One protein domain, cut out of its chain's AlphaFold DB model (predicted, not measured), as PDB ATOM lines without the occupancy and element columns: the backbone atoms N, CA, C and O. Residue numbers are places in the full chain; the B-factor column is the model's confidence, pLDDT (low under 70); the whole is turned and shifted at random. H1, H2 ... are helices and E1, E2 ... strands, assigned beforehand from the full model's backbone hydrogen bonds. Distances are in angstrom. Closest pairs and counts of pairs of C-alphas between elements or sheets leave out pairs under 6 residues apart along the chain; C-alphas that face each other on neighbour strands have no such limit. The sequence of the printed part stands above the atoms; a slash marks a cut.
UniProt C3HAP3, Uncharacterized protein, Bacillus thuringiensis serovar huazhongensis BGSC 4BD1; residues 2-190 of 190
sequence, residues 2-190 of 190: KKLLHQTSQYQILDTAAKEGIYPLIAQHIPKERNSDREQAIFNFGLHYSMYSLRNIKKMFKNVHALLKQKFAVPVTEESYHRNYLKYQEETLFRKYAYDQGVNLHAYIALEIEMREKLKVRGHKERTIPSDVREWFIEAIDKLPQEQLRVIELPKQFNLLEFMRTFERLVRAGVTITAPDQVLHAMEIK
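What this domain is: This is residues 2 to 190 of the 190 residues of an uncharacterized protein of Bacillus thuringiensis serovar huazhongensis BGSC 4BD1 (UniProt C3HAP3). Helices H1 and H6, side by side and running opposite ways, make the middle of a helical body; H2 crosses H1, and H3 packs on the side of H1 away from H6. H6 also belongs to a loose up-and-down bundle with H5 and H7, which lie toward one end of the longest axis; at the other end H8 and H9 cross each other, H9 packing on H3, while the strand E1, which directly follows H3, pairs with E2 in a tiny two-stranded sheet. The printed part has 189 residues, with nine named helices and two strands in the order H1 H2 H3 E1 H4 H5 H6 H7 E2 H8 H9; the sheet E1 - E2 is antiparallel and the class is mostly helix. It is compact, with a radius of gyration of the C-alphas of 16.8 A and spans of 51 by 42 by 30 A.

Where its parts are: Strand E1 is residues 73 to 75, 7.0 A long, and E2 is residues 150 to 152, 6.9 A. H3, residues 54 to 72, measures 25.7 A and ends at C-alpha 72 (50.979, 40.253, 17.304). H1, residues 2 to 19, measures 25.9 A from C-alpha 2 at (31.890, 48.830, 49.811); H6, residues 105 to 121, measures 24.4 A; H2, residues 35 to 49, measures 21.7 A. H8 is residues 160 to 172, 18.2 A, H7 residues 131 to 141, 15.3 A, H5 residues 91 to 100, H4 residues 78 to 81, and H9 residues 180 to 188, ending at (33.677, 43.517, 12.217).

How they stand to each other: E1 and E2 are antiparallel at 132 degrees, with N 74 and O 151 2.8 A apart, within hydrogen-bond range. The closest C-alphas of H3 and E2, those of Phe 72 and Ile 152, are 5.1 A apart. H1 is the hub: it touches H6 (Ala 18 and Ala 110, closest C-alphas 4.9 A) at a shallow tilt of 20 degrees, opposite ways. With residues 6 to 14 it touches H2 (Gln 10 and Gly 46, 4.8 A), about perpendicular at 77 degrees, and with residues 12 to 17 it touches H3 (Thr 16 and Lys 58, 6.5 A). H6 and H7 form a helical hairpin, Tyr 108 and Ile 141 closest at 6.9 A. H5 is close to H6 but not clearly touching, 7.2 A between the C-alphas of Ala 98 and Tyr 108, and H4 touches H5 (Tyr 81 and Arg 95, 5.7 A). H9 touches H3 (Leu 67 and Pro 180, 5.2 A) and H8 (Phe 167 and Val 183, 5.9 A), while H7 and H9 are apart. Each O i to N i+4 pair is within hydrogen-bond range in H1, H2, H5, H6, H7, H8 and H9; H3 has 14 of 15, and H4 is too short for one.

The domain as a whole: The C-alphas farthest apart, of Asp 132 and Ile 189, are 52.6 A apart. The printed part has no cut; the long link is H1 to H2, residues 20 to 34. Mean pLDDT of the printed part is 90.0; residues 2 to 7 and residue 190 are under 70.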
ATOM      1  N   LYS A   2      31.955  49.078  51.273       49.34
ATOM      2  CA  LYS A   2      31.890  48.830  49.811       49.34
ATOM      3  C   LYS A   2      33.025  49.493  49.003       49.34
ATOM      4  O   LYS A   2      33.641  48.836  48.178       49.34
ATOM      5  N   LYS A   3      33.369  50.757  49.294       54.06
ATOM      6  CA  LYS A   3      34.434  51.502  48.588       54.06
ATOM      7  C   LYS A   3      35.829  50.865  48.720       54.06
ATOM      8  O   LYS A   3      36.557  50.832  47.739       54.06
ATOM      9  N   LEU A   4      36.167  50.324  49.894       52.16
ATOM     10  CA  LEU A   4      37.445  49.639  50.140       52.16
ATOM     11  C   LEU A   4      37.483  48.267  49.452       52.16
ATOM     12  O   LEU A   4      38.462  47.951  48.794       52.16
ATOM     13  N   LEU A   5      36.383  47.504  49.510       57.50
ATOM     14  CA  LEU A   5      36.265  46.210  48.821       57.50
ATOM     15  C   LEU A   5      36.437  46.346  47.299       57.50
ATOM     16  O   LEU A   5      37.168  45.562  46.702       57.50
ATOM     17  N   HIS A   6      35.828  47.368  46.687       59.91
ATOM     18  CA  HIS A   6      36.003  47.657  45.257       59.91
ATOM     19  C   HIS A   6      37.430  48.092  44.904       59.91
ATOM     20  O   HIS A   6      37.919  47.776  43.825       59.91
ATOM     21  N   GLN A   7      38.112  48.807  45.803       65.69
ATOM     22  CA  GLN A   7      39.496  49.229  45.587       65.69
ATOM     23  C   GLN A   7      40.469  48.047  45.664       65.69
ATOM     24  O   GLN A   7      41.354  47.940  44.819       65.69
ATOM     25  N   THR A   8      40.281  47.143  46.629       71.75
ATOM     26  CA  THR A   8      41.098  45.930  46.766       71.75
ATOM     27  C   THR A   8      40.877  44.967  45.603       71.75
ATOM     28  O   THR A   8      41.846  44.435  45.066       71.75
ATOM     29  N   SER A   9      39.630  44.774  45.159       79.62
ATOM     30  CA  SER A   9      39.360  43.908  44.007       79.62
ATOM     31  C   SER A   9      39.903  44.503  42.709       79.62
ATOM     32  O   SER A   9      40.511  43.783  41.924       79.62
ATOM     33  N   GLN A  10      39.789  45.819  42.507       86.25
ATOM     34  CA  GLN A  10      40.383  46.491  41.351       86.25
ATOM     35  C   GLN A  10      41.903  46.299  41.290       86.25
ATOM     36  O   GLN A  10      42.431  45.972  40.229       86.25
ATOM     37  N   TYR A  11      42.601  46.463  42.418       89.12
ATOM     38  CA  TYR A  11      44.037  46.194  42.496       89.12
ATOM     39  C   TYR A  11      44.361  44.754  42.079       89.12
ATOM     40  O   TYR A  11      45.187  44.549  41.194       89.12
ATOM     41  N   GLN A  12      43.658  43.764  42.639       91.44
ATOM     42  CA  GLN A  12      43.878  42.350  42.312       91.44
ATOM     43  C   GLN A  12      43.663  42.051  40.822       91.44
ATOM     44  O   GLN A  12      44.393  41.248  40.241       91.44
ATOM     45  N   ILE A  13      42.689  42.707  40.183       94.56
ATOM     46  CA  ILE A  13      42.463  42.591  38.739       94.56
ATOM     47  C   ILE A  13      43.632  43.169  37.940       94.56
ATOM     48  O   ILE A  13      44.085  42.523  36.997       94.56
ATOM     49  N   LEU A  14      44.125  44.357  38.293       93.88
ATOM     50  CA  LEU A  14      45.228  45.000  37.573       93.88
ATOM     51  C   LEU A  14      46.558  44.257  37.769       93.88
ATOM     52  O   LEU A  14      47.283  44.057  36.798       93.88
ATOM     53  N   ASP A  15      46.830  43.781  38.983       93.56
ATOM     54  CA  ASP A  15      47.965  42.904  39.288       93.56
ATOM     55  C   ASP A  15      47.896  41.601  38.472       93.56
ATOM     56  O   ASP A  15      48.860  41.213  37.808       93.56
ATOM     57  N   THR A  16      46.718  40.967  38.414       94.88
ATOM     58  CA  THR A  16      46.500  39.782  37.568       94.88
ATOM     59  C   THR A  16      46.694  40.115  36.087       94.88
ATOM     60  O   THR A  16      47.320  39.349  35.361       94.88
ATOM     61  N   ALA A  17      46.200  41.266  35.620       95.31
ATOM     62  CA  ALA A  17      46.389  41.703  34.240       95.31
ATOM     63  C   ALA A  17      47.872  41.890  33.901       95.31
ATOM     64  O   ALA A  17      48.279  41.550  32.794       95.31
ATOM     65  N   ALA A  18      48.687  42.405  34.821       93.88
ATOM     66  CA  ALA A  18      50.119  42.569  34.596       93.88
ATOM     67  C   ALA A  18      50.847  41.227  34.539       93.88
ATOM     68  O   ALA A  18      51.568  40.969  33.576       93.88
ATOM     69  N   LYS A  19      50.580  40.342  35.505       93.00
ATOM     70  CA  LYS A  19      51.165  38.992  35.562       93.00
ATOM     71  C   LYS A  19      50.844  38.154  34.325       93.00
ATOM     72  O   LYS A  19      51.685  37.389  33.866       93.00
ATOM     73  N   GLU A  20      49.651  38.328  33.759       94.44
ATOM     74  CA  GLU A  20      49.213  37.624  32.547       94.44
ATOM     75  C   GLU A  20      49.493  38.409  31.243       94.44
ATOM     76  O   GLU A  20      49.053  37.988  30.176       94.44
ATOM     77  N   GLY A  21      50.205  39.546  31.293       91.69
ATOM     78  CA  GLY A  21      50.619  40.320  30.107       91.69
ATOM     79  C   GLY A  21      49.520  41.149  29.426       91.69
ATOM     80  O   GLY A  21      49.721  41.696  28.346       91.69
ATOM     81  N   ILE A  22      48.348  41.262  30.047       95.19
ATOM     82  CA  ILE A  22      47.186  42.014  29.552       95.19
ATOM     83  C   ILE A  22      47.296  43.507  29.865       95.19
ATOM     84  O   ILE A  22      46.861  44.331  29.062       95.19
ATOM     85  N   TYR A  23      47.884  43.876  31.007       94.56
ATOM     86  CA  TYR A  23      47.897  45.265  31.481       94.56
ATOM     87  C   TYR A  23      48.419  46.278  30.444       94.56
ATOM     88  O   TYR A  23      47.727  47.273  30.208       94.56
ATOM     89  N   PRO A  24      49.560  46.041  29.760       91.50
ATOM     90  CA  PRO A  24      50.089  46.991  28.777       91.50
ATOM     91  C   PRO A  24      49.162  47.240  27.580       91.50
ATOM     92  O   PRO A  24      49.270  48.264  26.906       91.50
ATOM     93  N   LEU A  25      48.242  46.310  27.317       93.62
ATOM     94  CA  LEU A  25      47.350  46.327  26.161       93.62
ATOM     95  C   LEU A  25      46.079  47.148  26.417       93.62
ATOM     96  O   LEU A  25      45.435  47.590  25.467       93.62
ATOM     97  N   ILE A  26      45.718  47.376  27.687       93.69
ATOM     98  CA  ILE A  26      44.440  47.994  28.083       93.69
ATOM     99  C   ILE A  26      44.258  49.367  27.427       93.69
ATOM    100  O   ILE A  26      43.211  49.660  26.852       93.69
ATOM    101  N   ALA A  27      45.296  50.199  27.502       92.19
ATOM    102  CA  ALA A  27      45.287  51.571  27.005       92.19
ATOM    103  C   ALA A  27      46.212  51.764  25.792       92.19
ATOM    104  O   ALA A  27      46.568  52.894  25.466       92.19
ATOM    105  N   GLN A  28      46.645  50.690  25.120       89.81
ATOM    106  CA  GLN A  28      47.614  50.793  24.021       89.81
ATOM    107  C   GLN A  28      47.106  51.648  22.848       89.81
ATOM    108  O   GLN A  28      47.885  52.387  22.255       89.81
ATOM    109  N   HIS A  29      45.805  51.598  22.563       89.62
ATOM    110  CA  HIS A  29      45.155  52.389  21.513       89.62
ATOM    111  C   HIS A  29      45.076  53.897  21.812       89.62
ATOM    112  O   HIS A  29      44.753  54.691  20.931       89.62
ATOM    113  N   ILE A  30      45.347  54.312  23.052       90.12
ATOM    114  CA  ILE A  30      45.254  55.711  23.479       90.12
ATOM    115  C   ILE A  30      46.637  56.370  23.332       90.12
ATOM    116  O   ILE A  30      47.611  55.828  23.857       90.12
ATOM    117  N   PRO A  31      46.767  57.540  22.682       87.94
ATOM    118  CA  PRO A  31      48.052  58.236  22.547       87.94
ATOM    119  C   PRO A  31      48.747  58.503  23.894       87.94
ATOM    120  O   PRO A  31      48.081  58.742  24.906       87.94
ATOM    121  N   LYS A  32      50.089  58.471  23.923       83.44
ATOM    122  CA  LYS A  32      50.893  58.635  25.156       83.44
ATOM    123  C   LYS A  32      50.706  60.017  25.792       83.44
ATOM    124  O   LYS A  32      50.787  60.155  27.006       83.44
ATOM    125  N   GLU A  33      50.394  61.021  24.982       85.50
ATOM    126  CA  GLU A  33      50.174  62.408  25.393       85.50
ATOM    127  C   GLU A  33      48.889  62.554  26.225       85.50
ATOM    128  O   GLU A  33      48.758  63.475  27.031       85.50
ATOM    129  N   ARG A  34      47.943  61.617  26.081       88.62
ATOM    130  CA  ARG A  34      46.648  61.624  26.775       88.62
ATOM    131  C   ARG A  34      46.679  60.784  28.051       88.62
ATOM    132  O   ARG A  34      45.878  59.870  28.233       88.62
ATOM    133  N   ASN A  35      47.605  61.095  28.958       85.25
ATOM    134  CA  ASN A  35      47.801  60.327  30.196       85.25
ATOM    135  C   ASN A  35      46.523  60.176  31.040       85.25
ATOM    136  O   ASN A  35      46.283  59.090  31.566       85.25
ATOM    137  N   SER A  36      45.680  61.214  31.123       87.50
ATOM    138  CA  SER A  36      44.419  61.133  31.876       87.50
ATOM    139  C   SER A  36      43.450  60.105  31.281       87.50
ATOM    140  O   SER A  36      42.833  59.343  32.022       87.50
ATOM    141  N   ASP A  37      43.346  60.037  29.951       90.81
ATOM    142  CA  ASP A  37      42.481  59.069  29.264       90.81
ATOM    143  C   ASP A  37      43.010  57.642  29.453       90.81
ATOM    144  O   ASP A  37      42.239  56.703  29.660       90.81
ATOM    145  N   ARG A  38      44.339  57.474  29.434       90.88
ATOM    146  CA  ARG A  38      44.996  56.183  29.688       90.88
ATOM    147  C   ARG A  38      44.724  55.679  31.101       90.88
ATOM    148  O   ARG A  38      44.371  54.512  31.277       90.88
ATOM    149  N   GLU A  39      44.875  56.548  32.100       89.56
ATOM    150  CA  GLU A  39      44.569  56.216  33.493       89.56
ATOM    151  C   GLU A  39      43.087  55.852  33.653       89.56
ATOM    152  O   GLU A  39      42.768  54.827  34.259       89.56
ATOM    153  N   GLN A  40      42.183  56.615  33.030       90.25
ATOM    154  CA  GLN A  40      40.750  56.328  33.067       90.25
ATOM    155  C   GLN A  40      40.404  54.984  32.407       90.25
ATOM    156  O   GLN A  40      39.578  54.237  32.935       90.25
ATOM    157  N   ALA A  41      41.038  54.634  31.285       91.94
ATOM    158  CA  ALA A  41      40.833  53.346  30.623       91.94
ATOM    159  C   ALA A  41      41.267  52.168  31.510       91.94
ATOM    160  O   ALA A  41      40.535  51.183  31.632       91.94
ATOM    161  N   ILE A  42      42.410  52.291  32.188       92.12
ATOM    162  CA  ILE A  42      42.909  51.284  33.137       92.12
ATOM    163  C   ILE A  42      41.989  51.177  34.353       92.12
ATOM    164  O   ILE A  42      41.642  50.071  34.777       92.12
ATOM    165  N   PHE A  43      41.530  52.314  34.879       89.81
ATOM    166  CA  PHE A  43      40.562  52.341  35.966       89.81
ATOM    167  C   PHE A  43      39.267  51.612  35.575       89.81
ATOM    168  O   PHE A  43      38.831  50.700  36.283       89.81
ATOM    169  N   ASN A  44      38.697  51.961  34.419       91.44
ATOM    170  CA  ASN A  44      37.468  51.368  33.893       91.44
ATOM    171  C   ASN A  44      37.615  49.865  33.640       91.44
ATOM    172  O   ASN A  44      36.694  49.106  33.936       91.44
ATOM    173  N   PHE A  45      38.769  49.424  33.136       93.56
ATOM    174  CA  PHE A  45      39.072  48.008  32.946       93.56
ATOM    175  C   PHE A  45      39.045  47.245  34.275       93.56
ATOM    176  O   PHE A  45      38.360  46.229  34.399       93.56
ATOM    177  N   GLY A  46      39.739  47.765  35.292       92.31
ATOM    178  CA  GLY A  46      39.754  47.155  36.619       92.31
ATOM    179  C   GLY A  46      38.364  47.115  37.265       92.31
ATOM    180  O   GLY A  46      37.995  46.109  37.866       92.31
ATOM    181  N   LEU A  47      37.563  48.172  37.086       90.69
ATOM    182  CA  LEU A  47      36.182  48.229  37.570       90.69
ATOM    183  C   LEU A  47      35.272  47.228  36.842       90.69
ATOM    184  O   LEU A  47      34.460  46.565  37.481       90.69
ATOM    185  N   HIS A  48      35.415  47.083  35.522       90.94
ATOM    186  CA  HIS A  48      34.597  46.163  34.726       90.94
ATOM    187  C   HIS A  48      34.710  44.716  35.221       90.94
ATOM    188  O   HIS A  48      33.710  44.003  35.297       90.94
ATOM    189  N   TYR A  49      35.921  44.309  35.607       91.69
ATOM    190  CA  TYR A  49      36.211  42.953  36.062       91.69
ATOM    191  C   TYR A  49      36.214  42.783  37.587       91.69
ATOM    192  O   TYR A  49      36.413  41.672  38.071       91.69
ATOM    193  N   SER A  50      35.914  43.832  38.362       87.69
ATOM    194  CA  SER A  50      36.028  43.817  39.831       87.69
ATOM    195  C   SER A  50      35.095  42.825  40.535       87.69
ATOM    196  O   SER A  50      35.304  42.521  41.706       87.69
ATOM    197  N   MET A  51      34.031  42.383  39.855       86.62
ATOM    198  CA  MET A  51      33.029  41.438  40.375       86.62
ATOM    199  C   MET A  51      33.251  39.996  39.897       86.62
ATOM    200  O   MET A  51      32.528  39.092  40.312       86.62
ATOM    201  N   TYR A  52      34.215  39.766  39.005       88.06
ATOM    202  CA  TYR A  52      34.503  38.433  38.490       88.06
ATOM    203  C   TYR A  52      35.370  37.659  39.487       88.06
ATOM    204  O   TYR A  52      36.159  38.232  40.236       88.06
ATOM    205  N   SER A  53      35.276  36.326  39.470       90.06
ATOM    206  CA  SER A  53      36.193  35.503  40.259       90.06
ATOM    207  C   SER A  53      37.614  35.591  39.686       90.06
ATOM    208  O   SER A  53      37.819  35.453  38.475       90.06
ATOM    209  N   LEU A  54      38.616  35.760  40.558       90.44
ATOM    210  CA  LEU A  54      40.022  35.871  40.143       90.44
ATOM    211  C   LEU A  54      40.486  34.661  39.325       90.44
ATOM    212  O   LEU A  54      41.222  34.814  38.355       90.44
ATOM    213  N   ARG A  55      40.007  33.455  39.661       92.06
ATOM    214  CA  ARG A  55      40.318  32.230  38.907       92.06
ATOM    215  C   ARG A  55      39.841  32.314  37.454       92.06
ATOM    216  O   ARG A  55      40.586  31.934  36.550       92.06
ATOM    217  N   ASN A  56      38.620  32.801  37.227       91.56
ATOM    218  CA  ASN A  56      38.057  32.910  35.882       91.56
ATOM    219  C   ASN A  56      38.739  34.025  35.090       91.56
ATOM    220  O   ASN A  56      39.083  33.812  33.928       91.56
ATOM    221  N   ILE A  57      39.008  35.164  35.734       93.19
ATOM    222  CA  ILE A  57      39.756  36.269  35.127       93.19
ATOM    223  C   ILE A  57      41.151  35.832  34.713       93.19
ATOM    224  O   ILE A  57      41.526  36.036  33.565       93.19
ATOM    225  N   LYS A  58      41.889  35.154  35.596       94.94
ATOM    226  CA  LYS A  58      43.219  34.629  35.280       94.94
ATOM    227  C   LYS A  58      43.188  33.723  34.050       94.94
ATOM    228  O   LYS A  58      43.982  33.897  33.131       94.94
ATOM    229  N   LYS A  59      42.237  32.779  33.998       94.50
ATOM    230  CA  LYS A  59      42.067  31.882  32.841       94.50
ATOM    231  C   LYS A  59      41.770  32.668  31.561       94.50
ATOM    232  O   LYS A  59      42.350  32.379  30.519       94.50
ATOM    233  N   MET A  60      40.882  33.653  31.636       94.44
ATOM    234  CA  MET A  60      40.517  34.483  30.494       94.44
ATOM    235  C   MET A  60      41.687  35.334  30.001       94.44
ATOM    236  O   MET A  60      41.974  35.321  28.809       94.44
ATOM    237  N   PHE A  61      42.387  36.024  30.901       95.88
ATOM    238  CA  PHE A  61      43.545  36.856  30.574       95.88
ATOM    239  C   PHE A  61      44.638  36.027  29.912       95.88
ATOM    240  O   PHE A  61      45.114  36.399  28.845       95.88
ATOM    241  N   LYS A  62      44.941  34.849  30.467       94.62
ATOM    242  CA  LYS A  62      45.890  33.907  29.874       94.62
ATOM    243  C   LYS A  62      45.495  33.493  28.454       94.62
ATOM    244  O   LYS A  62      46.338  33.496  27.561       94.62
ATOM    245  N   ASN A  63      44.225  33.151  28.233       94.25
ATOM    246  CA  ASN A  63      43.733  32.736  26.917       94.25
ATOM    247  C   ASN A  63      43.778  33.883  25.898       94.25
ATOM    248  O   ASN A  63      44.266  33.699  24.788       94.25
ATOM    249  N   VAL A  64      43.302  35.070  26.283       95.25
ATOM    250  CA  VAL A  64      43.332  36.269  25.434       95.25
ATOM    251  C   VAL A  64      44.771  36.637  25.092       95.25
ATOM    252  O   VAL A  64      45.089  36.834  23.923       95.25
ATOM    253  N   HIS A  65      45.663  36.655  26.082       94.69
ATOM    254  CA  HIS A  65      47.076  36.926  25.866       94.69
ATOM    255  C   HIS A  65      47.703  35.905  24.906       94.69
ATOM    256  O   HIS A  65      48.420  36.295  23.991       94.69
ATOM    257  N   ALA A  66      47.405  34.610  25.055       93.38
ATOM    258  CA  ALA A  66      47.903  33.578  24.145       93.38
ATOM    259  C   ALA A  66      47.433  33.792  22.694       93.38
ATOM    260  O   ALA A  66      48.252  33.721  21.777       93.38
ATOM    261  N   LEU A  67      46.151  34.117  22.489       94.56
ATOM    262  CA  LEU A  67      45.592  34.402  21.161       94.56
ATOM    263  C   LEU A  67      46.239  35.633  20.525       94.56
ATOM    264  O   LEU A  67      46.620  35.607  19.357       94.56
ATOM    265  N   LEU A  68      46.399  36.712  21.292       94.25
ATOM    266  CA  LEU A  68      47.032  37.932  20.793       94.25
ATOM    267  C   LEU A  68      48.519  37.711  20.503       94.25
ATOM    268  O   LEU A  68      49.011  38.143  19.462       94.25
ATOM    269  N   LYS A  69      49.226  36.972  21.365       92.69
ATOM    270  CA  LYS A  69      50.637  36.617  21.166       92.69
ATOM    271  C   LYS A  69      50.854  35.816  19.882       92.69
ATOM    272  O   LYS A  69      51.863  36.023  19.219       92.69
ATOM    273  N   GLN A  70      49.919  34.949  19.495       90.38
ATOM    274  CA  GLN A  70      50.022  34.174  18.255       90.38
ATOM    275  C   GLN A  70      50.145  35.062  17.005       90.38
ATOM    276  O   GLN A  70      50.848  34.692  16.068       90.38
ATOM    277  N   LYS A  71      49.480  36.224  16.991       91.50
ATOM    278  CA  LYS A  71      49.390  37.096  15.810       91.50
ATOM    279  C   LYS A  71      50.244  38.364  15.897       91.50
ATOM    280  O   LYS A  71      50.713  38.845  14.874       91.50
ATOM    281  N   PHE A  72      50.453  38.898  17.097       92.69
ATOM    282  CA  PHE A  72      50.979  40.253  17.304       92.69
ATOM    283  C   PHE A  72      52.296  40.296  18.096       92.69
ATOM    284  O   PHE A  72      52.689  41.354  18.581       92.69
ATOM    285  N   ALA A  73      52.968  39.157  18.286       92.62
ATOM    286  CA  ALA A  73      54.203  39.099  19.065       92.62
ATOM    287  C   ALA A  73      55.413  39.680  18.315       92.62
ATOM    288  O   ALA A  73      55.870  39.109  17.323       92.62
ATOM    289  N   VAL A  74      56.003  40.730  18.880       91.12
ATOM    290  CA  VAL A  74      57.224  41.400  18.413       91.12
ATOM    291  C   VAL A  74      58.325  41.335  19.486       91.12
ATOM    292  O   VAL A  74      58.017  41.107  20.659       91.12
ATOM    293  N   PRO A  75      59.614  41.477  19.127       88.81
ATOM    294  CA  PRO A  75      60.696  41.577  20.111       88.81
ATOM    295  C   PRO A  75      60.477  42.729  21.103       88.81
ATOM    296  O   PRO A  75      59.919  43.763  20.740       88.81
ATOM    297  N   VAL A  76      60.920  42.554  22.351       88.88
ATOM    298  CA  VAL A  76      60.920  43.639  23.342       88.88
ATOM    299  C   VAL A  76      61.922  44.719  22.955       88.88
ATOM    300  O   VAL A  76      63.027  44.438  22.504       88.88
ATOM    301  N   THR A  77      61.511  45.962  23.173       90.69
ATOM    302  CA  THR A  77      62.318  47.177  23.024       90.69
ATOM    303  C   THR A  77      62.234  48.000  24.305       90.69
ATOM    304  O   THR A  77      61.284  47.831  25.074       90.69
ATOM    305  N   GLU A  78      63.153  48.942  24.519       90.19
ATOM    306  CA  GLU A  78      63.066  49.895  25.640       90.19
ATOM    307  C   GLU A  78      61.696  50.587  25.666       90.19
ATOM    308  O   GLU A  78      61.010  50.627  26.690       90.19
ATOM    309  N   GLU A  79      61.211  51.018  24.494       89.12
ATOM    310  CA  GLU A  79      59.901  51.654  24.347       89.12
ATOM    311  C   GLU A  79      58.744  50.810  24.889       89.12
ATOM    312  O   GLU A  79      57.714  51.370  25.273       89.12
ATOM    313  N   SER A  80      58.905  49.484  24.949       90.25
ATOM    314  CA  SER A  80      57.917  48.555  25.499       90.25
ATOM    315  C   SER A  80      57.659  48.784  26.991       90.25
ATOM    316  O   SER A  80      56.506  48.698  27.420       90.25
ATOM    317  N   TYR A  81      58.677  49.185  27.758       90.44
ATOM    318  CA  TYR A  81      58.547  49.546  29.178       90.44
ATOM    319  C   TYR A  81      57.859  50.901  29.344       90.44
ATOM    320  O   TYR A  81      57.104  51.122  30.290       90.44
ATOM    321  N   HIS A  82      58.031  51.799  28.373       88.62
ATOM    322  CA  HIS A  82      57.445  53.141  28.375       88.62
ATOM    323  C   HIS A  82      56.055  53.214  27.721       88.62
ATOM    324  O   HIS A  82      55.551  54.308  27.458       88.62
ATOM    325  N   ARG A  83      55.406  52.072  27.446       84.12
ATOM    326  CA  ARG A  83      54.055  52.046  26.854       84.12
ATOM    327  C   ARG A  83      52.992  52.555  27.818       84.12
ATOM    328  O   ARG A  83      52.034  53.174  27.375       84.12
ATOM    329  N   ASN A  84      53.137  52.304  29.117       84.38
ATOM    330  CA  ASN A  84      52.117  52.631  30.114       84.38
ATOM    331  C   ASN A  84      52.216  54.073  30.611       84.38
ATOM    332  O   ASN A  84      53.290  54.673  30.591       84.38
ATOM    333  N   TYR A  85      51.087  54.616  31.080       84.81
ATOM    334  CA  TYR A  85      51.058  55.969  31.639       84.81
ATOM    335  C   TYR A  85      52.030  56.090  32.819       84.81
ATOM    336  O   TYR A  85      52.281  55.109  33.532       84.81
ATOM    337  N   LEU A  86      52.579  57.287  32.997       85.38
ATOM    338  CA  LEU A  86      53.478  57.623  34.096       85.38
ATOM    339  C   LEU A  86      52.682  58.319  35.194       85.38
ATOM    340  O   LEU A  86      51.949  59.272  34.922       85.38
ATOM    341  N   LYS A  87      52.827  57.837  36.426       87.12
ATOM    342  CA  LYS A  87      52.206  58.438  37.609       87.12
ATOM    343  C   LYS A  87      53.218  59.225  38.433       87.12
ATOM    344  O   LYS A  87      52.896  60.315  38.907       87.12
ATOM    345  N   TYR A  88      54.425  58.686  38.567       91.75
ATOM    346  CA  TYR A  88      55.515  59.288  39.327       91.75
ATOM    347  C   TYR A  88      56.694  59.610  38.412       91.75
ATOM    348  O   TYR A  88      56.885  58.963  37.381       91.75
ATOM    349  N   GLN A  89      57.474  60.628  38.769       89.00
ATOM    350  CA  GLN A  89      58.576  61.105  37.927       89.00
ATOM    351  C   GLN A  89      59.679  60.048  37.775       89.00
ATOM    352  O   GLN A  89      60.236  59.869  36.690       89.00
ATOM    353  N   GLU A  90      59.947  59.303  38.845       93.94
ATOM    354  CA  GLU A  90      61.024  58.319  38.930       93.94
ATOM    355  C   GLU A  90      60.731  57.030  38.152       93.94
ATOM    356  O   GLU A  90      61.659  56.298  37.823       93.94
ATOM    357  N   GLU A  91      59.475  56.771  37.770       93.94
ATOM    358  CA  GLU A  91      59.106  55.579  36.988       93.94
ATOM    359  C   GLU A  91      59.854  55.500  35.655       93.94
ATOM    360  O   GLU A  91      60.163  54.408  35.187       93.94
ATOM    361  N   THR A  92      60.202  56.639  35.048       92.88
ATOM    362  CA  THR A  92      61.013  56.647  33.821       92.88
ATOM    363  C   THR A  92      62.402  56.059  34.069       92.88
ATOM    364  O   THR A  92      62.882  55.271  33.257       92.88
ATOM    365  N   LEU A  93      63.025  56.401  35.200       94.88
ATOM    366  CA  LEU A  93      64.347  55.897  35.573       94.88
ATOM    367  C   LEU A  93      64.287  54.409  35.917       94.88
ATOM    368  O   LEU A  93      65.139  53.647  35.474       94.88
ATOM    369  N   PHE A  94      63.252  53.983  36.643       96.81
ATOM    370  CA  PHE A  94      63.078  52.573  36.983       96.81
ATOM    371  C   PHE A  94      62.806  51.689  35.769       96.81
ATOM    372  O   PHE A  94      63.358  50.597  35.677       96.81
ATOM    373  N   ARG A  95      62.005  52.166  34.809       95.56
ATOM    374  CA  ARG A  95      61.739  51.459  33.548       95.56
ATOM    375  C   ARG A  95      63.011  51.260  32.737       95.56
ATOM    376  O   ARG A  95      63.254  50.150  32.274       95.56
ATOM    377  N   LYS A  96      63.827  52.312  32.617       95.50
ATOM    378  CA  LYS A  96      65.127  52.229  31.950       95.50
ATOM    379  C   LYS A  96      66.054  51.244  32.662       95.50
ATOM    380  O   LYS A  96      66.584  50.345  32.025       95.50
ATOM    381  N   TYR A  97      66.165  51.353  33.985       96.19
ATOM    382  CA  TYR A  97      66.965  50.432  34.792       96.19
ATOM    383  C   TYR A  97      66.534  48.970  34.596       96.19
ATOM    384  O   TYR A  97      67.364  48.112  34.323       96.19
ATOM    385  N   ALA A  98      65.232  48.684  34.650       95.56
ATOM    386  CA  ALA A  98      64.705  47.342  34.426       95.56
ATOM    387  C   ALA A  98      64.983  46.819  33.006       95.56
ATOM    388  O   ALA A  98      65.308  45.643  32.839       95.56
ATOM    389  N   TYR A  99      64.876  47.679  31.988       94.88
ATOM    390  CA  TYR A  99      65.221  47.323  30.613       94.88
ATOM    391  C   TYR A  99      66.705  46.963  30.472       94.88
ATOM    392  O   TYR A  99      67.019  45.901  29.930       94.88
ATOM    393  N   ASP A 100      67.593  47.799  31.017       94.50
ATOM    394  CA  ASP A 100      69.046  47.604  30.974       94.50
ATOM    395  C   ASP A 100      69.467  46.308  31.697       94.50
ATOM    396  O   ASP A 100      70.373  45.610  31.248       94.50
ATOM    397  N   GLN A 101      68.761  45.936  32.771       93.75
ATOM    398  CA  GLN A 101      68.946  44.668  33.495       93.75
ATOM    399  C   GLN A 101      68.314  43.449  32.791       93.75
ATOM    400  O   GLN A 101      68.399  42.327  33.287       93.75
ATOM    401  N   GLY A 102      67.628  43.638  31.659       93.06
ATOM    402  CA  GLY A 102      66.951  42.553  30.944       93.06
ATOM    403  C   GLY A 102      65.758  41.954  31.697       93.06
ATOM    404  O   GLY A 102      65.353  40.824  31.417       93.06
ATOM    405  N   VAL A 103      65.184  42.693  32.649       94.81
ATOM    406  CA  VAL A 103      64.086  42.227  33.504       94.81
ATOM    407  C   VAL A 103      62.846  41.949  32.676       94.81
ATOM    408  O   VAL A 103      62.446  42.767  31.861       94.81
ATOM    409  N   ASN A 104      62.161  40.840  32.924       92.94
ATOM    410  CA  ASN A 104      60.913  40.508  32.255       92.94
ATOM    411  C   ASN A 104      59.867  41.632  32.383       92.94
ATOM    412  O   ASN A 104      59.482  42.016  33.490       92.94
ATOM    413  N   LEU A 105      59.344  42.115  31.248       92.19
ATOM    414  CA  LEU A 105      58.400  43.237  31.230       92.19
ATOM    415  C   LEU A 105      57.150  42.975  32.082       92.19
ATOM    416  O   LEU A 105      56.695  43.870  32.785       92.19
ATOM    417  N   HIS A 106      56.575  41.771  32.035       91.38
ATOM    418  CA  HIS A 106      55.343  41.481  32.777       91.38
ATOM    419  C   HIS A 106      55.593  41.489  34.286       91.38
ATOM    420  O   HIS A 106      54.801  42.055  35.039       91.38
ATOM    421  N   ALA A 107      56.720  40.913  34.711       93.56
ATOM    422  CA  ALA A 107      57.146  40.929  36.104       93.56
ATOM    423  C   ALA A 107      57.409  42.364  36.590       93.56
ATOM    424  O   ALA A 107      56.935  42.746  37.658       93.56
ATOM    425  N   TYR A 108      58.072  43.181  35.766       95.50
ATOM    426  CA  TYR A 108      58.310  44.592  36.062       95.50
ATOM    427  C   TYR A 108      57.003  45.387  36.202       95.50
ATOM    428  O   TYR A 108      56.814  46.099  37.184       95.50
ATOM    429  N   ILE A 109      56.064  45.244  35.260       94.19
ATOM    430  CA  ILE A 109      54.783  45.965  35.321       94.19
ATOM    431  C   ILE A 109      53.957  45.529  36.536       94.19
ATOM    432  O   ILE A 109      53.305  46.369  37.155       94.19
ATOM    433  N   ALA A 110      53.993  44.247  36.914       95.12
ATOM    434  CA  ALA A 110      53.331  43.779  38.130       95.12
ATOM    435  C   ALA A 110      53.927  44.446  39.381       95.12
ATOM    436  O   ALA A 110      53.179  44.953  40.219       95.12
ATOM    437  N   LEU A 111      55.258  44.531  39.456       96.75
ATOM    438  CA  LEU A 111      55.955  45.219  40.539       96.75
ATOM    439  C   LEU A 111      55.623  46.725  40.569       96.75
ATOM    440  O   LEU A 111      55.350  47.277  41.634       96.75
ATOM    441  N   GLU A 112      55.561  47.400  39.414       95.81
ATOM    442  CA  GLU A 112      55.173  48.818  39.315       95.81
ATOM    443  C   GLU A 112      53.751  49.062  39.858       95.81
ATOM    444  O   GLU A 112      53.506  50.039  40.572       95.81
ATOM    445  N   ILE A 113      52.807  48.154  39.587       93.19
ATOM    446  CA  ILE A 113      51.445  48.221  40.141       93.19
ATOM    447  C   ILE A 113      51.453  48.028  41.661       93.19
ATOM    448  O   ILE A 113      50.762  48.770  42.366       93.19
ATOM    449  N   GLU A 114      52.242  47.084  42.177       94.38
ATOM    450  CA  GLU A 114      52.400  46.860  43.618       94.38
ATOM    451  C   GLU A 114      52.945  48.110  44.319       94.38
ATOM    452  O   GLU A 114      52.376  48.576  45.310       94.38
ATOM    453  N   MET A 115      53.994  48.719  43.761       95.56
ATOM    454  CA  MET A 115      54.559  49.968  44.268       95.56
ATOM    455  C   MET A 115      53.513  51.092  44.301       95.56
ATOM    456  O   MET A 115      53.362  51.774  45.321       95.56
ATOM    457  N   ARG A 116      52.745  51.269  43.217       92.69
ATOM    458  CA  ARG A 116      51.673  52.277  43.140       92.69
ATOM    459  C   ARG A 116      50.595  52.052  44.199       92.69
ATOM    460  O   ARG A 116      50.114  53.025  44.787       92.69
ATOM    461  N   GLU A 117      50.213  50.803  44.457       91.25
ATOM    462  CA  GLU A 117      49.239  50.480  45.504       91.25
ATOM    463  C   GLU A 117      49.815  50.746  46.898       91.25
ATOM    464  O   GLU A 117      49.145  51.357  47.731       91.25
ATOM    465  N   LYS A 118      51.086  50.402  47.136       92.75
ATOM    466  CA  LYS A 118      51.780  50.665  48.405       92.75
ATOM    467  C   LYS A 118      51.792  52.159  48.748       92.75
ATOM    468  O   LYS A 118      51.491  52.541  49.880       92.75
ATOM    469  N   LEU A 119      52.069  53.017  47.764       92.94
ATOM    470  CA  LEU A 119      52.024  54.478  47.915       92.94
ATOM    471  C   LEU A 119      50.602  54.984  48.187       92.94
ATOM    472  O   LEU A 119      50.382  55.809  49.075       92.94
ATOM    473  N   LYS A 120      49.615  54.458  47.462       89.38
ATOM    474  CA  LYS A 120      48.205  54.825  47.631       89.38
ATOM    475  C   LYS A 120      47.661  54.442  49.011       89.38
ATOM    476  O   LYS A 120      46.970  55.258  49.616       89.38
ATOM    477  N   VAL A 121      47.981  53.253  49.529       88.88
ATOM    478  CA  VAL A 121      47.576  52.804  50.879       88.88
ATOM    479  C   VAL A 121      48.161  53.711  51.964       88.88
ATOM    480  O   VAL A 121      47.486  54.007  52.946       88.88
ATOM    481  N   ARG A 122      49.375  54.234  51.752       90.12
ATOM    482  CA  ARG A 122      50.002  55.246  52.622       90.12
ATOM    483  C   ARG A 122      49.399  56.651  52.475       90.12
ATOM    484  O   ARG A 122      49.847  57.575  53.145       90.12
ATOM    485  N   GLY A 123      48.413  56.840  51.597       89.31
ATOM    486  CA  GLY A 123      47.801  58.142  51.337       89.31
ATOM    487  C   GLY A 123      48.730  59.128  50.625       89.31
ATOM    488  O   GLY A 123      48.503  60.333  50.704       89.31
ATOM    489  N   HIS A 124      49.768  58.636  49.942       91.56
ATOM    490  CA  HIS A 124      50.751  59.473  49.264       91.56
ATOM    491  C   HIS A 124      50.132  60.200  48.056       91.56
ATOM    492  O   HIS A 124      49.482  59.578  47.209       91.56
ATOM    493  N   LYS A 125      50.334  61.521  47.984       88.81
ATOM    494  CA  LYS A 125      49.733  62.410  46.968       88.81
ATOM    495  C   LYS A 125      50.750  63.139  46.093       88.81
ATOM    496  O   LYS A 125      50.349  63.791  45.131       88.81
ATOM    497  N   GLU A 126      52.031  63.078  46.438       90.56
ATOM    498  CA  GLU A 126      53.075  63.796  45.712       90.56
ATOM    499  C   GLU A 126      53.436  63.064  44.414       90.56
ATOM    500  O   GLU A 126      53.038  61.921  44.181       90.56
ATOM    501  N   ARG A 127      54.155  63.759  43.526       88.56
ATOM    502  CA  ARG A 127      54.635  63.193  42.254       88.56
ATOM    503  C   ARG A 127      55.981  62.478  42.376       88.56
ATOM    504  O   ARG A 127      56.394  61.835  41.414       88.56
ATOM    505  N   THR A 128      56.630  62.612  43.524       92.88
ATOM    506  CA  THR A 128      57.954  62.077  43.837       92.88
ATOM    507  C   THR A 128      57.833  60.914  44.804       92.88
ATOM    508  O   THR A 128      57.125  61.007  45.805       92.88
ATOM    509  N   ILE A 129      58.539  59.825  44.529       93.81
ATOM    510  CA  ILE A 129      58.482  58.609  45.338       93.81
ATOM    511  C   ILE A 129      59.382  58.773  46.579       93.81
ATOM    512  O   ILE A 129      60.570  59.086  46.442       93.81
ATOM    513  N   PRO A 130      58.867  58.515  47.800       95.38
ATOM    514  CA  PRO A 130      59.662  58.515  49.028       95.38
ATOM    515  C   PRO A 130      60.888  57.599  48.939       95.38
ATOM    516  O   PRO A 130      60.809  56.507  48.374       95.38
ATOM    517  N   SER A 131      62.020  58.024  49.509       94.12
ATOM    518  CA  SER A 131      63.302  57.309  49.392       94.12
ATOM    519  C   SER A 131      63.235  55.848  49.841       94.12
ATOM    520  O   SER A 131      63.734  54.990  49.123       94.12
ATOM    521  N   ASP A 132      62.535  55.545  50.938       94.94
ATOM    522  CA  ASP A 132      62.365  54.172  51.435       94.94
ATOM    523  C   ASP A 132      61.645  53.265  50.423       94.94
ATOM    524  O   ASP A 132      61.949  52.081  50.288       94.94
ATOM    525  N   VAL A 133      60.683  53.820  49.678       95.88
ATOM    526  CA  VAL A 133      59.978  53.095  48.617       95.88
ATOM    527  C   VAL A 133      60.857  52.964  47.376       95.88
ATOM    528  O   VAL A 133      60.808  51.915  46.741       95.88
ATOM    529  N   ARG A 134      61.668  53.977  47.041       95.94
ATOM    530  CA  ARG A 134      62.609  53.910  45.908       95.94
ATOM    531  C   ARG A 134      63.655  52.818  46.114       95.94
ATOM    532  O   ARG A 134      63.854  52.013  45.212       95.94
ATOM    533  N   GLU A 135      64.265  52.768  47.293       96.12
ATOM    534  CA  GLU A 135      65.256  51.747  47.660       96.12
ATOM    535  C   GLU A 135      64.649  50.344  47.588       96.12
ATOM    536  O   GLU A 135      65.147  49.490  46.858       96.12
ATOM    537  N   TRP A 136      63.494  50.145  48.233       97.12
ATOM    538  CA  TRP A 136      62.762  48.881  48.152       97.12
ATOM    539  C   TRP A 136      62.432  48.476  46.708       97.12
ATOM    540  O   TRP A 136      62.507  47.298  46.366       97.12
ATOM    541  N   PHE A 137      62.045  49.434  45.861       97.50
ATOM    542  CA  PHE A 137      61.661  49.151  44.481       97.50
ATOM    543  C   PHE A 137      62.855  48.706  43.638       97.50
ATOM    544  O   PHE A 137      62.734  47.735  42.899       97.50
ATOM    545  N   ILE A 138      64.011  49.359  43.788       96.88
ATOM    546  CA  ILE A 138      65.251  48.968  43.101       96.88
ATOM    547  C   ILE A 138      65.660  47.550  43.518       96.88
ATOM    548  O   ILE A 138      65.828  46.690  42.657       96.88
ATOM    549  N   GLU A 139      65.697  47.264  44.823       97.44
ATOM    550  CA  GLU A 139      66.013  45.918  45.323       97.44
ATOM    551  C   GLU A 139      65.028  44.851  44.829       97.44
ATOM    552  O   GLU A 139      65.379  43.676  44.686       97.44
ATOM    553  N   ALA A 140      63.763  45.229  44.636       97.62
ATOM    554  CA  ALA A 140      62.754  44.333  44.106       97.62
ATOM    555  C   ALA A 140      62.954  44.087  42.605       97.62
ATOM    556  O   ALA A 140      62.806  42.942  42.181       97.62
ATOM    557  N   ILE A 141      63.342  45.108  41.825       97.12
ATOM    558  CA  ILE A 141      63.698  44.962  40.404       97.12
ATOM    559  C   ILE A 141      64.857  43.973  40.244       97.12
ATOM    560  O   ILE A 141      64.762  43.073  39.412       97.12
ATOM    561  N   ASP A 142      65.894  44.074  41.080       96.62
ATOM    562  CA  ASP A 142      67.080  43.204  41.015       96.62
ATOM    563  C   ASP A 142      66.761  41.714  41.230       96.62
ATOM    564  O   ASP A 142      67.520  40.835  40.821       96.62
ATOM    565  N   LYS A 143      65.625  41.413  41.867       96.81
ATOM    566  CA  LYS A 143      65.159  40.047  42.154       96.81
ATOM    567  C   LYS A 143      64.193  39.507  41.100       96.81
ATOM    568  O   LYS A 143      63.763  38.356  41.207       96.81
ATOM    569  N   LEU A 144      63.799  40.318  40.118       96.06
ATOM    570  CA  LEU A 144      62.881  39.890  39.070       96.06
ATOM    571  C   LEU A 144      63.576  38.967  38.056       96.06
ATOM    572  O   LEU A 144      64.782  39.074  37.832       96.06
ATOM    573  N   PRO A 145      62.823  38.062  37.406       93.44
ATOM    574  CA  PRO A 145      63.378  37.214  36.360       93.44
ATOM    575  C   PRO A 145      63.916  38.061  35.202       93.44
ATOM    576  O   PRO A 145      63.220  38.940  34.692       93.44
ATOM    577  N   GLN A 146      65.137  37.757  34.770       92.31
ATOM    578  CA  GLN A 146      65.800  38.400  33.638       92.31
ATOM    579  C   GLN A 146      65.512  37.591  32.370       92.31
ATOM    580  O   GLN A 146      66.192  36.617  32.059       92.31
ATOM    581  N   GLU A 147      64.435  37.947  31.673       86.81
ATOM    582  CA  GLU A 147      64.045  37.305  30.420       86.81
ATOM    583  C   GLU A 147      63.292  38.306  29.533       86.81
ATOM    584  O   GLU A 147      62.113  38.613  29.763       86.81
ATOM    585  N   GLN A 148      63.961  38.798  28.488       74.56
ATOM    586  CA  GLN A 148      63.345  39.644  27.465       74.56
ATOM    587  C   GLN A 148      62.503  38.780  26.509       74.56
ATOM    588  O   GLN A 148      62.973  38.270  25.493       74.56
ATOM    589  N   LEU A 149      61.228  38.588  26.856       77.81
ATOM    590  CA  LEU A 149      60.259  37.880  26.015       77.81
ATOM    591  C   LEU A 149      59.802  38.729  24.821       77.81
ATOM    592  O   LEU A 149      60.076  39.915  24.732       77.81
ATOM    593  N   ARG A 150      59.032  38.135  23.904       85.44
ATOM    594  CA  ARG A 150      58.250  38.912  22.931       85.44
ATOM    595  C   ARG A 150      57.056  39.587  23.605       85.44
ATOM    596  O   ARG A 150      56.356  38.941  24.387       85.44
ATOM    597  N   VAL A 151      56.781  40.830  23.222       87.75
ATOM    598  CA  VAL A 151      55.594  41.593  23.628       87.75
ATOM    599  C   VAL A 151      54.562  41.643  22.521       87.75
ATOM    600  O   VAL A 151      54.873  41.468  21.349       87.75
ATOM    601  N   ILE A 152      53.315  41.887  22.898       91.06
ATOM    602  CA  ILE A 152      52.219  42.070  21.953       91.06
ATOM    603  C   ILE A 152      52.191  43.531  21.503       91.06
ATOM    604  O   ILE A 152      52.207  44.448  22.329       91.06
ATOM    605  N   GLU A 153      52.119  43.754  20.193       89.19
ATOM    606  CA  GLU A 153      51.903  45.073  19.609       89.19
ATOM    607  C   GLU A 153      50.616  45.111  18.789       89.19
ATOM    608  O   GLU A 153      50.508  44.510  17.724       89.19
ATOM    609  N   LEU A 154      49.612  45.799  19.333       90.25
ATOM    610  CA  LEU A 154      48.285  45.879  18.741       90.25
ATOM    611  C   LEU A 154      48.181  47.079  17.784       90.25
ATOM    612  O   LEU A 154      48.788  48.122  18.048       90.25
ATOM    613  N   PRO A 155      47.368  46.979  16.714       88.69
ATOM    614  CA  PRO A 155      47.034  48.119  15.863       88.69
ATOM    615  C   PRO A 155      46.483  49.303  16.670       88.69
ATOM    616  O   PRO A 155      45.795  49.108  17.672       88.69
ATOM    617  N   LYS A 156      46.723  50.538  16.212       84.75
ATOM    618  CA  LYS A 156      46.355  51.767  16.945       84.75
ATOM    619  C   LYS A 156      44.867  51.862  17.293       84.75
ATOM    620  O   LYS A 156      44.522  52.440  18.311       84.75
ATOM    621  N   GLN A 157      43.997  51.298  16.466       84.31
ATOM    622  CA  GLN A 157      42.546  51.284  16.651       84.31
ATOM    623  C   GLN A 157      42.034  50.094  17.481       84.31
ATOM    624  O   GLN A 157      40.833  49.976  17.714       84.31
ATOM    625  N   PHE A 158      42.911  49.182  17.903       89.44
ATOM    626  CA  PHE A 158      42.502  47.952  18.569       89.44
ATOM    627  C   PHE A 158      42.064  48.216  20.016       89.44
ATOM    628  O   PHE A 158      42.872  48.562  20.880       89.44
ATOM    629  N   ASN A 159      40.787  47.973  20.313       89.81
ATOM    630  CA  ASN A 159      40.253  48.070  21.666       89.81
ATOM    631  C   ASN A 159      40.240  46.697  22.357       89.81
ATOM    632  O   ASN A 159      39.403  45.840  22.068       89.81
ATOM    633  N   LEU A 160      41.145  46.506  23.322       93.56
ATOM    634  CA  LEU A 160      41.243  45.260  24.084       93.56
ATOM    635  C   LEU A 160      39.953  44.914  24.829       93.56
ATOM    636  O   LEU A 160      39.541  43.757  24.829       93.56
ATOM    637  N   LEU A 161      39.302  45.894  25.457       92.06
ATOM    638  CA  LEU A 161      38.081  45.643  26.220       92.06
ATOM    639  C   LEU A 161      36.960  45.134  25.306       92.06
ATOM    640  O   LEU A 161      36.202  44.243  25.687       92.06
ATOM    641  N   GLU A 162      36.869  45.666  24.089       92.12
ATOM    642  CA  GLU A 162      35.910  45.178  23.101       92.12
ATOM    643  C   GLU A 162      36.238  43.764  22.616       92.12
ATOM    644  O   GLU A 162      35.343  42.914  22.557       92.12
ATOM    645  N   PHE A 163      37.512  43.491  22.329       94.25
ATOM    646  CA  PHE A 163      37.967  42.153  21.962       94.25
ATOM    647  C   PHE A 163      37.606  41.130  23.041       94.25
ATOM    648  O   PHE A 163      37.022  40.088  22.748       94.25
ATOM    649  N   MET A 164      37.876  41.448  24.308       94.31
ATOM    650  CA  MET A 164      37.588  40.563  25.437       94.31
ATOM    651  C   MET A 164      36.089  40.335  25.636       94.31
ATOM    652  O   MET A 164      35.668  39.201  25.850       94.31
ATOM    653  N   ARG A 165      35.257  41.372  25.481       92.81
ATOM    654  CA  ARG A 165      33.792  41.222  25.515       92.81
ATOM    655  C   ARG A 165      33.280  40.323  24.393       92.81
ATOM    656  O   ARG A 165      32.397  39.497  24.620       92.81
ATOM    657  N   THR A 166      33.831  40.467  23.189       93.69
ATOM    658  CA  THR A 166      33.470  39.622  22.043       93.69
ATOM    659  C   THR A 166      33.914  38.178  22.263       93.69
ATOM    660  O   THR A 166      33.114  37.265  22.059       93.69
ATOM    661  N   PHE A 167      35.134  37.972  22.764       93.50
ATOM    662  CA  PHE A 167      35.649  36.667  23.175       93.50
ATOM    663  C   PHE A 167      34.720  36.002  24.201       93.50
ATOM    664  O   PHE A 167      34.284  34.872  24.000       93.50
ATOM    665  N   GLU A 168      34.346  36.714  25.267       92.62
ATOM    666  CA  GLU A 168      33.435  36.191  26.287       92.62
ATOM    667  C   GLU A 168      32.067  35.815  25.715       92.62
ATOM    668  O   GLU A 168      31.535  34.757  26.052       92.62
ATOM    669  N   ARG A 169      31.496  36.660  24.848       93.06
ATOM    670  CA  ARG A 169      30.211  36.390  24.190       93.06
ATOM    671  C   ARG A 169      30.266  35.091  23.387       93.06
ATOM    672  O   ARG A 169      29.362  34.270  23.511       93.06
ATOM    673  N   LEU A 170      31.323  34.897  22.601       92.56
ATOM    674  CA  LEU A 170      31.521  33.693  21.792       92.56
ATOM    675  C   LEU A 170      31.690  32.442  22.666       92.56
ATOM    676  O   LEU A 170      31.026  31.436  22.422       92.56
ATOM    677  N   VAL A 171      32.491  32.518  23.735       91.56
ATOM    678  CA  VAL A 171      32.656  31.402  24.683       91.56
ATOM    679  C   VAL A 171      31.331  31.044  25.363       91.56
ATOM    680  O   VAL A 171      31.006  29.865  25.488       91.56
ATOM    681  N   ARG A 172      30.531  32.039  25.771       89.69
ATOM    682  CA  ARG A 172      29.198  31.808  26.363       89.69
ATOM    683  C   ARG A 172      28.211  31.191  25.367       89.69
ATOM    684  O   ARG A 172      27.330  30.455  25.791       89.69
ATOM    685  N   ALA A 173      28.380  31.452  24.072       91.75
ATOM    686  CA  ALA A 173      27.614  30.823  22.996       91.75
ATOM    687  C   ALA A 173      28.103  29.400  22.638       91.75
ATOM    688  O   ALA A 173      27.589  28.800  21.699       91.75
ATOM    689  N   GLY A 174      29.090  28.855  23.359       90.31
ATOM    690  CA  GLY A 174      29.633  27.514  23.123       90.31
ATOM    691  C   GLY A 174      30.677  27.435  22.005       90.31
ATOM    692  O   GLY A 174      31.094  26.339  21.635       90.31
ATOM    693  N   VAL A 175      31.133  28.573  21.470       90.31
ATOM    694  CA  VAL A 175      32.156  28.601  20.416       90.31
ATOM    695  C   VAL A 175      33.527  28.303  21.017       90.31
ATOM    696  O   VAL A 175      33.981  28.976  21.945       90.31
ATOM    697  N   THR A 176      34.222  27.312  20.456       89.88
ATOM    698  CA  THR A 176      35.619  27.027  20.807       89.88
ATOM    699  C   THR A 176      36.539  27.938  20.003       89.88
ATOM    700  O   THR A 176      36.626  27.817  18.783       89.88
ATOM    701  N   ILE A 177      37.215  28.858  20.691       89.44
ATOM    702  CA  ILE A 177      38.098  29.849  20.068       89.44
ATOM    703  C   ILE A 177      39.526  29.307  20.046       89.44
ATOM    704  O   ILE A 177      40.115  29.062  21.099       89.44
ATOM    705  N   THR A 178      40.081  29.142  18.850       88.75
ATOM    706  CA  THR A 178      41.439  28.627  18.615       88.75
ATOM    707  C   THR A 178      42.346  29.634  17.917       88.75
ATOM    708  O   THR A 178      43.562  29.482  17.984       88.75
ATOM    709  N   ALA A 179      41.781  30.669  17.284       90.12
ATOM    710  CA  ALA A 179      42.534  31.689  16.562       90.12
ATOM    711  C   ALA A 179      42.008  33.104  16.862       90.12
ATOM    712  O   ALA A 179      40.796  33.291  17.015       90.12
ATOM    713  N   PRO A 180      42.887  34.127  16.904       88.38
ATOM    714  CA  PRO A 180      42.474  35.510  17.148       88.38
ATOM    715  C   PRO A 180      41.509  36.040  16.073       88.38
ATOM    716  O   PRO A 180      40.642  36.857  16.386       88.38
ATOM    717  N   ASP A 181      41.602  35.538  14.839       89.62
ATOM    718  CA  ASP A 181      40.766  35.970  13.710       89.62
ATOM    719  C   ASP A 181      39.278  35.677  13.898       89.62
ATOM    720  O   ASP A 181      38.440  36.450  13.445       89.62
ATOM    721  N   GLN A 182      38.931  34.625  14.646       89.88
ATOM    722  CA  GLN A 182      37.534  34.310  14.958       89.88
ATOM    723  C   GLN A 182      36.874  35.424  15.782       89.88
ATOM    724  O   GLN A 182      35.700  35.736  15.598       89.88
ATOM    725  N   VAL A 183      37.637  36.038  16.692       91.00
ATOM    726  CA  VAL A 183      37.151  37.140  17.529       91.00
ATOM    727  C   VAL A 183      37.164  38.447  16.745       91.00
ATOM    728  O   VAL A 183      36.193  39.195  16.822       91.00
ATOM    729  N   LEU A 184      38.226  38.700  15.971       90.25
ATOM    730  CA  LEU A 184      38.346  39.892  15.126       90.25
ATOM    731  C   LEU A 184      37.202  39.983  14.114       90.25
ATOM    732  O   LEU A 184      36.526  41.004  14.048       90.25
ATOM    733  N   HIS A 185      36.906  38.893  13.408       89.56
ATOM    734  CA  HIS A 185      35.813  38.867  12.440       89.56
ATOM    735  C   HIS A 185      34.449  39.116  13.106       89.56
ATOM    736  O   HIS A 185      33.617  39.863  12.602       89.56
ATOM    737  N   ALA A 186      34.232  38.573  14.310       88.19
ATOM    738  CA  ALA A 186      33.014  38.822  15.081       88.19
ATOM    739  C   ALA A 186      32.890  40.266  15.616       88.19
ATOM    740  O   ALA A 186      31.797  40.654  16.040       88.19
ATOM    741  N   MET A 187      33.986  41.033  15.647       88.31
ATOM    742  CA  MET A 187      33.969  42.473  15.933       88.31
ATOM    743  C   MET A 187      33.606  43.298  14.693       88.31
ATOM    744  O   MET A 187      32.982  44.340  14.849       88.31
ATOM    745  N   GLU A 188      33.955  42.832  13.491       82.31
ATOM    746  CA  GLU A 188      33.677  43.517  12.217       82.31
ATOM    747  C   GLU A 188      32.219  43.375  11.754       82.31
ATOM    748  O   GLU A 188      31.706  44.265  11.087       82.31
ATOM    749  N   ILE A 189      31.536  42.282  12.121       73.06
ATOM    750  CA  ILE A 189      30.130  42.006  11.742       73.06
ATOM    751  C   ILE A 189      29.115  42.814  12.592       73.06
ATOM    752  O   ILE A 189      27.905  42.635  12.465       73.06
ATOM    753  N   LYS A 190      29.579  43.674  13.505       55.19
ATOM    754  CA  LYS A 190      28.708  44.468  14.387       55.19
ATOM    755  C   LYS A 190      28.024  45.640  13.696       55.19
ATOM    756  O   LYS A 190      28.685  46.322  12.888       55.19
TER     757      LYS A 190